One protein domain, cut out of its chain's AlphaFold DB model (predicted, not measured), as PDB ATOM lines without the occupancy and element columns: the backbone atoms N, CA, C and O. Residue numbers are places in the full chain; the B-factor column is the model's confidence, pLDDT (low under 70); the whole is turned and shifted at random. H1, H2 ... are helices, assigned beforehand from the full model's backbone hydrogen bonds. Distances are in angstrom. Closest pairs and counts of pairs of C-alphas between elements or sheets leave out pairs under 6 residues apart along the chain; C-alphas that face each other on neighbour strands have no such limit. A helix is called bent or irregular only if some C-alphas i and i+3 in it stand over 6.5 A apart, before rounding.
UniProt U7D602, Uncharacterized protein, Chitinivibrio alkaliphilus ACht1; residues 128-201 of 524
ATOM      1  N   GLU A 128      21.604  20.514  44.805       93.75
ATOM      2  CA  GLU A 128      20.993  21.602  44.045       93.75
ATOM      3  C   GLU A 128      21.739  22.935  44.228       93.75
ATOM      4  O   GLU A 128      21.909  23.685  43.268       93.75
ATOM      5  N   GLU A 129      22.219  23.241  45.439       95.88
ATOM      6  CA  GLU A 129      23.042  24.434  45.697       95.88
ATOM      7  C   GLU A 129      24.410  24.337  45.009       95.88
ATOM      8  O   GLU A 129      24.883  25.322  44.435       95.88
ATOM      9  N   ILE A 130      25.029  23.152  45.035       96.81
ATOM     10  CA  ILE A 130      26.288  22.874  44.331       96.81
ATOM     11  C   ILE A 130      26.103  23.049  42.817       96.81
ATOM     12  O   ILE A 130      26.894  23.745  42.181       96.81
ATOM     13  N   GLU A 131      25.060  22.448  42.242       96.00
ATOM     14  CA  GLU A 131      24.743  22.540  40.813       96.00
ATOM     15  C   GLU A 131      24.457  23.981  40.389       96.00
ATOM     16  O   GLU A 131      25.054  24.470  39.430       96.00
ATOM     17  N   ALA A 132      23.614  24.697  41.136       96.94
ATOM     18  CA  ALA A 132      23.286  26.084  40.835       96.94
ATOM     19  C   ALA A 132      24.526  26.993  40.861       96.94
ATOM     20  O   ALA A 132      24.702  27.813  39.960       96.94
ATOM     21  N   HIS A 133      25.410  26.837  41.856       97.38
ATOM     22  CA  HIS A 133      26.633  27.643  41.947       97.38
ATOM     23  C   HIS A 133      27.650  27.290  40.861       97.38
ATOM     24  O   HIS A 133      28.342  28.182  40.365       97.38
ATOM     25  N   PHE A 134      27.740  26.013  40.475       95.44
ATOM     26  CA  PHE A 134      28.565  25.596  39.346       95.44
ATOM     27  C   PHE A 134      28.072  26.214  38.039       95.44
ATOM     28  O   PHE A 134      28.877  26.811  37.335       95.44
ATOM     29  N   GLU A 135      26.774  26.137  37.738       95.69
ATOM     30  CA  GLU A 135      26.214  26.705  36.506       95.69
ATOM     31  C   GLU A 135      26.330  28.239  36.466       95.69
ATOM     32  O   GLU A 135      26.677  28.801  35.429       95.69
ATOM     33  N   GLU A 136      26.130  28.927  37.597       96.75
ATOM     34  CA  GLU A 136      26.314  30.385  37.697       96.75
ATOM     35  C   GLU A 136      27.770  30.813  37.428       96.75
ATOM     36  O   GLU A 136      28.012  31.890  36.883       96.75
ATOM     37  N   ASN A 137      28.747  29.970  37.779       95.62
ATOM     38  CA  ASN A 137      30.179  30.281  37.702       95.62
ATOM     39  C   ASN A 137      30.934  29.312  36.780       95.62
ATOM     40  O   ASN A 137      32.124  29.052  36.978       95.62
ATOM     41  N   ARG A 138      30.243  28.761  35.778       91.94
ATOM     42  CA  ARG A 138      30.734  27.629  34.987       91.94
ATOM     43  C   ARG A 138      32.071  27.924  34.321       91.94
ATOM     44  O   ARG A 138      33.011  27.152  34.475       91.94
ATOM     45  N   ASP A 139      32.187  29.078  33.669       91.56
ATOM     46  CA  ASP A 139      33.415  29.491  32.983       91.56
ATOM     47  C   ASP A 139      34.603  29.640  33.945       91.56
ATOM     48  O   ASP A 139      35.733  29.325  33.584       91.56
ATOM     49  N   TYR A 140      34.368  30.070  35.191       91.12
ATOM     50  CA  TYR A 140      35.420  30.173  36.203       91.12
ATOM     51  C   TYR A 140      35.926  28.790  36.628       91.12
ATOM     52  O   TYR A 140      37.135  28.564  36.670       91.12
ATOM     53  N   PHE A 141      35.017  27.852  36.913       90.81
ATOM     54  CA  PHE A 141      35.398  26.497  37.315       90.81
ATOM     55  C   PHE A 141      36.036  25.710  36.166       90.81
ATOM     56  O   PHE A 141      37.011  25.002  36.400       90.81
ATOM     57  N   LEU A 142      35.563  25.895  34.930       85.88
ATOM     58  CA  LEU A 142      36.196  25.330  33.733       85.88
ATOM     59  C   LEU A 142      37.540  26.002  33.401       85.88
ATOM     60  O   LEU A 142      38.414  25.368  32.832       85.88
ATOM     61  N   ALA A 143      37.771  27.262  33.771       85.75
ATOM     62  CA  ALA A 143      39.099  27.871  33.634       85.75
ATOM     63  C   ALA A 143      40.087  27.371  34.706       85.75
ATOM     64  O   ALA A 143      41.294  27.314  34.468       85.75
ATOM     65  N   LEU A 144      39.585  26.981  35.885       78.62
ATOM     66  CA  LEU A 144      40.375  26.299  36.916       78.62
ATOM     67  C   LEU A 144      40.872  24.917  36.431       78.62
ATOM     68  O   LEU A 144      41.884  24.416  36.926       78.62
ATOM     69  N   ASP A 145      40.173  24.342  35.447       68.75
ATOM     70  CA  ASP A 145      40.343  22.991  34.909       68.75
ATOM     71  C   ASP A 145      41.573  22.780  34.008       68.75
ATOM     72  O   ASP A 145      42.130  21.682  33.995       68.75
ATOM     73  N   GLU A 146      42.109  23.810  33.334       61.41
ATOM     74  CA  GLU A 146      43.341  23.655  32.523       61.41
ATOM     75  C   GLU A 146      44.530  23.088  33.336       61.41
ATOM     76  O   GLU A 146      45.530  22.638  32.774       61.41
ATOM     77  N   ARG A 147      44.427  23.082  34.673       60.22
ATOM     78  CA  ARG A 147      45.406  22.525  35.614       60.22
ATOM     79  C   ARG A 147      45.040  21.149  36.191       60.22
ATOM     80  O   ARG A 147      45.919  20.532  36.787       60.22
ATOM     81  N   LEU A 148      43.791  20.688  36.065       60.25
ATOM     82  CA  LEU A 148      43.248  19.511  36.768       60.25
ATOM     83  C   LEU A 148      42.737  18.388  35.838       60.25
ATOM     84  O   LEU A 148      42.781  17.231  36.254       60.25
ATOM     85  N   GLY A 149      42.336  18.681  34.593       63.16
ATOM     86  CA  GLY A 149      42.021  17.669  33.566       63.16
ATOM     87  C   GLY A 149      40.645  16.992  33.696       63.16
ATOM     88  O   GLY A 149      40.518  15.798  33.428       63.16
ATOM     89  N   ALA A 150      39.635  17.736  34.130       68.62
ATOM     90  CA  ALA A 150      38.302  17.319  34.541       68.62
ATOM     91  C   ALA A 150      37.198  18.342  34.153       68.62
ATOM     92  O   ALA A 150      36.977  19.343  34.831       68.62
ATOM     93  N   ASP A 151      36.374  18.015  33.155       76.12
ATOM     94  CA  ASP A 151      35.343  18.903  32.586       76.12
ATOM     95  C   ASP A 151      33.917  18.688  33.141       76.12
ATOM     96  O   ASP A 151      32.938  19.250  32.638       76.12
ATOM     97  N   THR A 152      33.774  17.879  34.196       84.75
ATOM     98  CA  THR A 152      32.471  17.521  34.779       84.75
ATOM     99  C   THR A 152      32.292  18.072  36.191       84.75
ATOM    100  O   THR A 152      33.230  18.113  36.992       84.75
ATOM    101  N   LEU A 153      31.045  18.405  36.552       87.88
ATOM    102  CA  LEU A 153      30.698  18.796  37.923       87.88
ATOM    103  C   LEU A 153      31.129  17.736  38.942       87.88
ATOM    104  O   LEU A 153      31.568  18.083  40.029       87.88
ATOM    105  N   ALA A 154      31.033  16.448  38.609       88.44
ATOM    106  CA  ALA A 154      31.445  15.376  39.512       88.44
ATOM    107  C   ALA A 154      32.902  15.537  39.976       88.44
ATOM    108  O   ALA A 154      33.192  15.355  41.157       88.44
ATOM    109  N   ALA A 155      33.791  15.933  39.066       87.69
ATOM    110  CA  ALA A 155      35.204  16.123  39.354       87.69
ATOM    111  C   ALA A 155      35.515  17.501  39.965       87.69
ATOM    112  O   ALA A 155      36.363  17.600  40.850       87.69
ATOM    113  N   LEU A 156      34.786  18.552  39.570       91.88
ATOM    114  CA  LEU A 156      34.964  19.912  40.103       91.88
ATOM    115  C   LEU A 156      34.202  20.169  41.415       91.88
ATOM    116  O   LEU A 156      34.414  21.191  42.067       91.88
ATOM    117  N   ARG A 157      33.348  19.236  41.850       93.19
ATOM    118  CA  ARG A 157      32.487  19.361  43.036       93.19
ATOM    119  C   ARG A 157      33.217  19.817  44.307       93.19
ATOM    120  O   ARG A 157      32.673  20.701  44.966       93.19
ATOM    121  N   PRO A 158      34.415  19.310  44.665       92.75
ATOM    122  CA  PRO A 158      35.132  19.810  45.839       92.75
ATOM    123  C   PRO A 158      35.451  21.310  45.747       92.75
ATOM    124  O   PRO A 158      35.194  22.044  46.696       92.75
ATOM    125  N   ALA A 159      35.920  21.786  44.588       93.00
ATOM    126  CA  ALA A 159      36.247  23.197  44.376       93.00
ATOM    127  C   ALA A 159      34.993  24.090  44.404       93.00
ATOM    128  O   ALA A 159      35.015  25.189  44.963       93.00
ATOM    129  N   VAL A 160      33.880  23.602  43.847       95.56
ATOM    130  CA  VAL A 160      32.573  24.275  43.912       95.56
ATOM    131  C   VAL A 160      32.100  24.388  45.365       95.56
ATOM    132  O   VAL A 160      31.715  25.473  45.806       95.56
ATOM    133  N   ALA A 161      32.195  23.300  46.133       96.50
ATOM    134  CA  ALA A 161      31.824  23.267  47.545       96.50
ATOM    135  C   ALA A 161      32.711  24.174  48.413       96.50
ATOM    136  O   ALA A 161      32.208  24.821  49.331       96.50
ATOM    137  N   ASP A 162      34.016  24.254  48.146       95.69
ATOM    138  CA  ASP A 162      34.927  25.163  48.854       95.69
ATOM    139  C   ASP A 162      34.617  26.633  48.546       95.69
ATOM    140  O   ASP A 162      34.587  27.470  49.448       95.69
ATOM    141  N   SER A 163      34.341  26.948  47.276       95.88
ATOM    142  CA  SER A 163      33.947  28.291  46.842       95.88
ATOM    143  C   SER A 163      32.662  28.748  47.541       95.88
ATOM    144  O   SER A 163      32.614  29.849  48.100       95.88
ATOM    145  N   LEU A 164      31.641  27.884  47.584       96.81
ATOM    146  CA  LEU A 164      30.405  28.139  48.328       96.81
ATOM    147  C   LEU A 164      30.653  28.277  49.829       96.81
ATOM    148  O   LEU A 164      30.153  29.213  50.455       96.81
ATOM    149  N   PHE A 165      31.466  27.394  50.406       97.19
ATOM    150  CA  PHE A 165      31.808  27.461  51.820       97.19
ATOM    151  C   PHE A 165      32.444  28.805  52.174       97.19
ATOM    152  O   PHE A 165      31.961  29.483  53.074       97.19
ATOM    153  N   LEU A 166      33.447  29.258  51.421       95.94
ATOM    154  CA  LEU A 166      34.104  30.550  51.642       95.94
ATOM    155  C   LEU A 166      33.171  31.752  51.440       95.94
ATOM    156  O   LEU A 166      33.351  32.793  52.079       95.94
ATOM    157  N   LYS A 167      32.168  31.625  50.565       95.38
ATOM    158  CA  LYS A 167      31.142  32.654  50.348       95.38
ATOM    159  C   LYS A 167      30.246  32.824  51.580       95.38
ATOM    160  O   LYS A 167      29.934  33.961  51.936       95.38
ATOM    161  N   HIS A 168      29.864  31.724  52.234       96.12
ATOM    162  CA  HIS A 168      28.921  31.718  53.362       96.12
ATOM    163  C   HIS A 168      29.585  31.743  54.747       96.12
ATOM    164  O   HIS A 168      29.015  32.287  55.691       96.12
ATOM    165  N   HIS A 169      30.790  31.198  54.869       95.25
ATOM    166  CA  HIS A 169      31.523  31.025  56.118       95.25
ATOM    167  C   HIS A 169      32.900  31.667  55.990       95.25
ATOM    168  O   HIS A 169      33.913  30.998  55.785       95.25
ATOM    169  N   LYS A 170      32.931  32.998  56.087       94.12
ATOM    170  CA  LYS A 170      34.185  33.758  56.076       94.12
ATOM    171  C   LYS A 170      34.975  33.507  57.370       94.12
ATOM    172  O   LYS A 170      34.345  33.349  58.418       94.12
ATOM    173  N   PRO A 171      36.320  33.516  57.318       92.69
ATOM    174  CA  PRO A 171      37.136  33.441  58.522       92.69
ATOM    175  C   PRO A 171      36.762  34.580  59.476       92.69
ATOM    176  O   PRO A 171      36.591  35.728  59.056       92.69
ATOM    177  N   THR A 172      36.591  34.252  60.754       90.06
ATOM    178  CA  THR A 172      36.296  35.246  61.790       90.06
ATOM    179  C   THR A 172      37.526  36.106  62.066       90.06
ATOM    180  O   THR A 172      38.655  35.676  61.824       90.06
ATOM    181  N   GLN A 173      37.333  37.304  62.626       90.88
ATOM    182  CA  GLN A 173      38.469  38.146  63.016       90.88
ATOM    183  C   GLN A 173      39.373  37.425  64.027       90.88
ATOM    184  O   GLN A 173      40.580  37.402  63.856       90.88
ATOM    185  N   GLU A 174      38.782  36.720  64.994       90.31
ATOM    186  CA  GLU A 174      39.517  35.895  65.963       90.31
ATOM    187  C   GLU A 174      40.340  34.773  65.303       90.31
ATOM    188  O   GLU A 174      41.394  34.379  65.800       90.31
ATOM    189  N   PHE A 175      39.876  34.213  64.184       91.81
ATOM    190  CA  PHE A 175      40.677  33.263  63.419       91.81
ATOM    191  C   PHE A 175      41.856  33.955  62.732       91.81
ATOM    192  O   PHE A 175      42.974  33.460  62.823       91.81
ATOM    193  N   ILE A 176      41.614  35.104  62.097       92.69
ATOM    194  CA  ILE A 176      42.649  35.881  61.403       92.69
ATOM    195  C   ILE A 176      43.728  36.347  62.387       92.69
ATOM    196  O   ILE A 176      44.910  36.179  62.110       92.69
ATOM    197  N   ASP A 177      43.334  36.831  63.565       90.88
ATOM    198  CA  ASP A 177      44.246  37.326  64.602       90.88
ATOM    199  C   ASP A 177      45.169  36.229  65.170       90.88
ATOM    200  O   ASP A 177      46.224  36.532  65.725       90.88
ATOM    201  N   ARG A 178      44.788  34.949  65.038       91.31
ATOM    202  CA  ARG A 178      45.607  33.797  65.456       91.31
ATOM    203  C   ARG A 178      46.632  33.365  64.409       91.31
ATOM    204  O   ARG A 178      47.507  32.562  64.726       91.31
ATOM    205  N   ILE A 179      46.519  33.842  63.173       90.56
ATOM    206  CA  ILE A 179      47.472  33.517  62.114       90.56
ATOM    207  C   ILE A 179      48.682  34.439  62.263       90.56
ATOM    208  O   ILE A 179      48.583  35.652  62.107       90.56
ATOM    209  N   GLU A 180      49.846  33.861  62.551       80.94
ATOM    210  CA  GLU A 180      51.088  34.624  62.662       80.94
ATOM    211  C   GLU A 180      51.619  35.065  61.281       80.94
ATOM    212  O   GLU A 180      51.748  34.262  60.349       80.94
ATOM    213  N   GLY A 181      52.003  36.343  61.180       81.44
ATOM    214  CA  GLY A 181      52.665  36.945  60.015       81.44
ATOM    215  C   GLY A 181      51.726  37.630  59.011       81.44
ATOM    216  O   GLY A 181      50.517  37.426  59.021       81.44
ATOM    217  N   ASP A 182      52.304  38.438  58.113       82.12
ATOM    218  CA  ASP A 182      51.575  39.084  57.009       82.12
ATOM    219  C   ASP A 182      51.227  38.044  55.931       82.12
ATOM    220  O   ASP A 182      51.992  37.806  54.991       82.12
ATOM    221  N   LYS A 183      50.079  37.380  56.096       90.00
ATOM    222  CA  LYS A 183      49.502  36.459  55.110       90.00
ATOM    223  C   LYS A 183      48.597  37.204  54.136       90.00
ATOM    224  O   LYS A 183      47.846  38.095  54.523       90.00
ATOM    225  N   SER A 184      48.640  36.810  52.869       92.56
ATOM    226  CA  SER A 184      47.690  37.294  51.866       92.56
ATOM    227  C   SER A 184      46.277  36.750  52.117       92.56
ATOM    228  O   SER A 184      46.103  35.669  52.681       92.56
ATOM    229  N   ASP A 185      45.253  37.448  51.617       89.69
ATOM    230  CA  ASP A 185      43.851  37.004  51.703       89.69
ATOM    231  C   ASP A 185      43.629  35.584  51.159       89.69
ATOM    232  O   ASP A 185      42.761  34.859  51.647       89.69
ATOM    233  N   SER A 186      44.394  35.180  50.137       91.38
ATOM    234  CA  SER A 186      44.322  33.826  49.579       91.38
ATOM    235  C   SER A 186      44.852  32.795  50.570       91.38
ATOM    236  O   SER A 186      44.167  31.816  50.844       91.38
ATOM    237  N   GLU A 187      46.022  33.043  51.165       93.56
ATOM    238  CA  GLU A 187      46.606  32.143  52.166       93.56
ATOM    239  C   GLU A 187      45.698  32.005  53.393       93.56
ATOM    240  O   GLU A 187      45.521  30.905  53.907       93.56
ATOM    241  N   ILE A 188      45.071  33.097  53.842       94.06
ATOM    242  CA  ILE A 188      44.127  33.062  54.969       94.06
ATOM    243  C   ILE A 188      42.923  32.163  54.648       94.06
ATOM    244  O   ILE A 188      42.491  31.387  55.501       94.06
ATOM    245  N   ARG A 189      42.383  32.236  53.422       93.81
ATOM    246  CA  ARG A 189      41.269  31.375  52.981       93.81
ATOM    247  C   ARG A 189      41.669  29.906  52.924       93.81
ATOM    248  O   ARG A 189      40.881  29.065  53.349       93.81
ATOM    249  N   ASP A 190      42.873  29.612  52.448       93.62
ATOM    250  CA  ASP A 190      43.378  28.241  52.359       93.62
ATOM    251  C   ASP A 190      43.584  27.638  53.758       93.62
ATOM    252  O   ASP A 190      43.125  26.528  54.027       93.62
ATOM    253  N   ILE A 191      44.174  28.398  54.689       95.12
ATOM    254  CA  ILE A 191      44.339  27.975  56.092       95.12
ATOM    255  C   ILE A 191      42.969  27.789  56.766       95.12
ATOM    256  O   ILE A 191      42.780  26.848  57.537       95.12
ATOM    257  N   TRP A 192      41.993  28.653  56.468       95.69
ATOM    258  CA  TRP A 192      40.625  28.518  56.975       95.69
ATOM    259  C   TRP A 192      39.938  27.246  56.472       95.69
ATOM    260  O   TRP A 192      39.387  26.493  57.277       95.69
ATOM    261  N   LEU A 193      40.005  26.973  55.165       95.50
ATOM    262  CA  LEU A 193      39.470  25.744  54.577       95.50
ATOM    263  C   LEU A 193      40.122  24.503  55.181       95.50
ATOM    264  O   LEU A 193      39.421  23.542  55.498       95.50
ATOM    265  N   GLU A 194      41.439  24.526  55.378       94.44
ATOM    266  CA  GLU A 194      42.159  23.404  55.971       94.44
ATOM    267  C   GLU A 194      41.772  23.194  57.441       94.44
ATOM    268  O   GLU A 194      41.448  22.079  57.846       94.44
ATOM    269  N   SER A 195      41.687  24.270  58.229       93.94
ATOM    270  CA  SER A 195      41.221  24.207  59.620       93.94
ATOM    271  C   SER A 195      39.804  23.636  59.720       93.94
ATOM    272  O   SER A 195      39.540  22.746  60.537       93.94
ATOM    273  N   PHE A 196      38.902  24.081  58.840       94.44
ATOM    274  CA  PHE A 196      37.560  23.524  58.719       94.44
ATOM    275  C   PHE A 196      37.592  22.032  58.363       94.44
ATOM    276  O   PHE A 196      36.874  21.250  58.983       94.44
ATOM    277  N   ARG A 197      38.421  21.608  57.401       92.56
ATOM    278  CA  ARG A 197      38.526  20.202  56.969       92.56
ATOM    279  C   ARG A 197      39.018  19.283  58.079       92.56
ATOM    280  O   ARG A 197      38.463  18.196  58.239       92.56
ATOM    281  N   VAL A 198      39.995  19.737  58.861       92.44
ATOM    282  CA  VAL A 198      40.530  18.997  60.013       92.44
ATOM    283  C   VAL A 198      39.469  18.828  61.103       92.44
ATOM    284  O   VAL A 198      39.376  17.756  61.698       92.44
ATOM    285  N   ASN A 199      38.623  19.838  61.336       93.19
ATOM    286  CA  ASN A 199      37.600  19.809  62.385       93.19
ATOM    287  C   ASN A 199      36.164  20.003  61.858       93.19
ATOM    288  O   ASN A 199      35.375  20.766  62.422       93.19
ATOM    289  N   ARG A 200      35.786  19.289  60.786       94.19
ATOM    290  CA  ARG A 200      34.436  19.415  60.194       94.19
ATOM    291  C   ARG A 200      33.333  19.112  61.199       94.19
ATOM    292  O   ARG A 200      32.321  19.803  61.230       94.19
ATOM    293  N   ASN A 201      33.528  18.072  62.012       94.19
ATOM    294  CA  ASN A 201      32.543  17.671  63.010       94.19
ATOM    295  C   ASN A 201      32.319  18.786  64.041       94.19
ATOM    296  O   ASN A 201      31.184  19.218  64.216       94.19
TER     297      ASN A 201
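What this domain is: This is residues 128 to 201 of the 524 residues of an uncharacterized protein of Chitinivibrio alkaliphilus ACht1 (UniProt U7D602). A kinked helix, H3, runs through the middle like a bridge between two groups of helices. H1 and H2 make a corner on one side of it and both cross it, while H5 crosses it on the other side, and H4 with the loop 178 to 184 lies at the far end beyond H5; the contacts are few. The printed part has 74 residues with five named helices, in the order H1, H2, H3, H4, H5, and no named strand, and its class is all helix. The whole is only just loose, close to compact, with a radius of gyration of the C-alphas of 14.0 A and spans of 37 by 25 by 20 A.

Where its parts are: The longest helix is H3, residues 153 to 168, 20.2 A from first to last C-alpha, with C-alpha 153 at (30.698, 18.796, 37.923). It has a kink of 34 degrees near residue 160 and is irregular: C-alphas 155 and 158 are 7.5 A apart. Before it come H1, residues 128 to 136, 12.1 A long and beginning with C-alpha 128 at (20.993, 21.602, 44.045), and H2, residues 138 to 147, 15.5 A long. H2 is neither bent nor irregular, but only just: C-alphas 144 and 147 are 6.4 A apart. After H3 come H4, residues 173 to 177, 6.0 A long, and H5, residues 185 to 198, 20.1 A long and ending with C-alpha 198 at (40.530, 18.997, 60.013).

How they stand to each other: H3 is the hub and touches three helices; the packing is mostly crossed, with 0 of these 3 pairs at a shallow tilt. H1 touches H3 about perpendicular, at 87 degrees, and their closest C-alphas, of Phe 134 and Val 160, are 6.2 A apart. H2 only just touches H3, with 3 pairs of C-alphas within 8 A, and H3 does so with residues 156 to 160 alone; the closest, of Phe 141 and Leu 156, are 7.2 A apart. These two stand at a steep tilt of 64 degrees and run opposite ways. H1 and H2 are close but not clearly touching, about perpendicular at 83 degrees, with C-alphas of Phe 134 and Phe 141 closest at 7.2 A. H3, with residues 162 to 166 alone, and H5, with residues 189 to 193 alone, only just touch, with 3 pairs of C-alphas within 8 A. Their closest C-alphas, of Asp 162 and Leu 193, are 7.3 A apart, and their lines are only just about perpendicular, at 72 degrees. H4 is close to H5 but not clearly touching, with C-alphas of Ile 176 and Ile 188 closest at 7.2 A. H4 is apart from H1, H2 and H3, and H5 is apart from H1 and H2. In H1, H4 and H5 every O i to N i+4 pair is within hydrogen-bond range; in H2 it is 4 of 6 and in H3 10 of 12.

The domain as a whole: The two C-alphas farthest apart are those of Glu 128 and Gly 181, at 38.6 A. The printed part has no cut. No link is long: those from H1 to H2, H2 to H3 and H3 to H4 are tight, and that from H4 to H5, 7 residues, is short. The mean pLDDT of the printed part is 89.8, and residues 145 to 150, of which 145 to 147 belong to H2, are under 70.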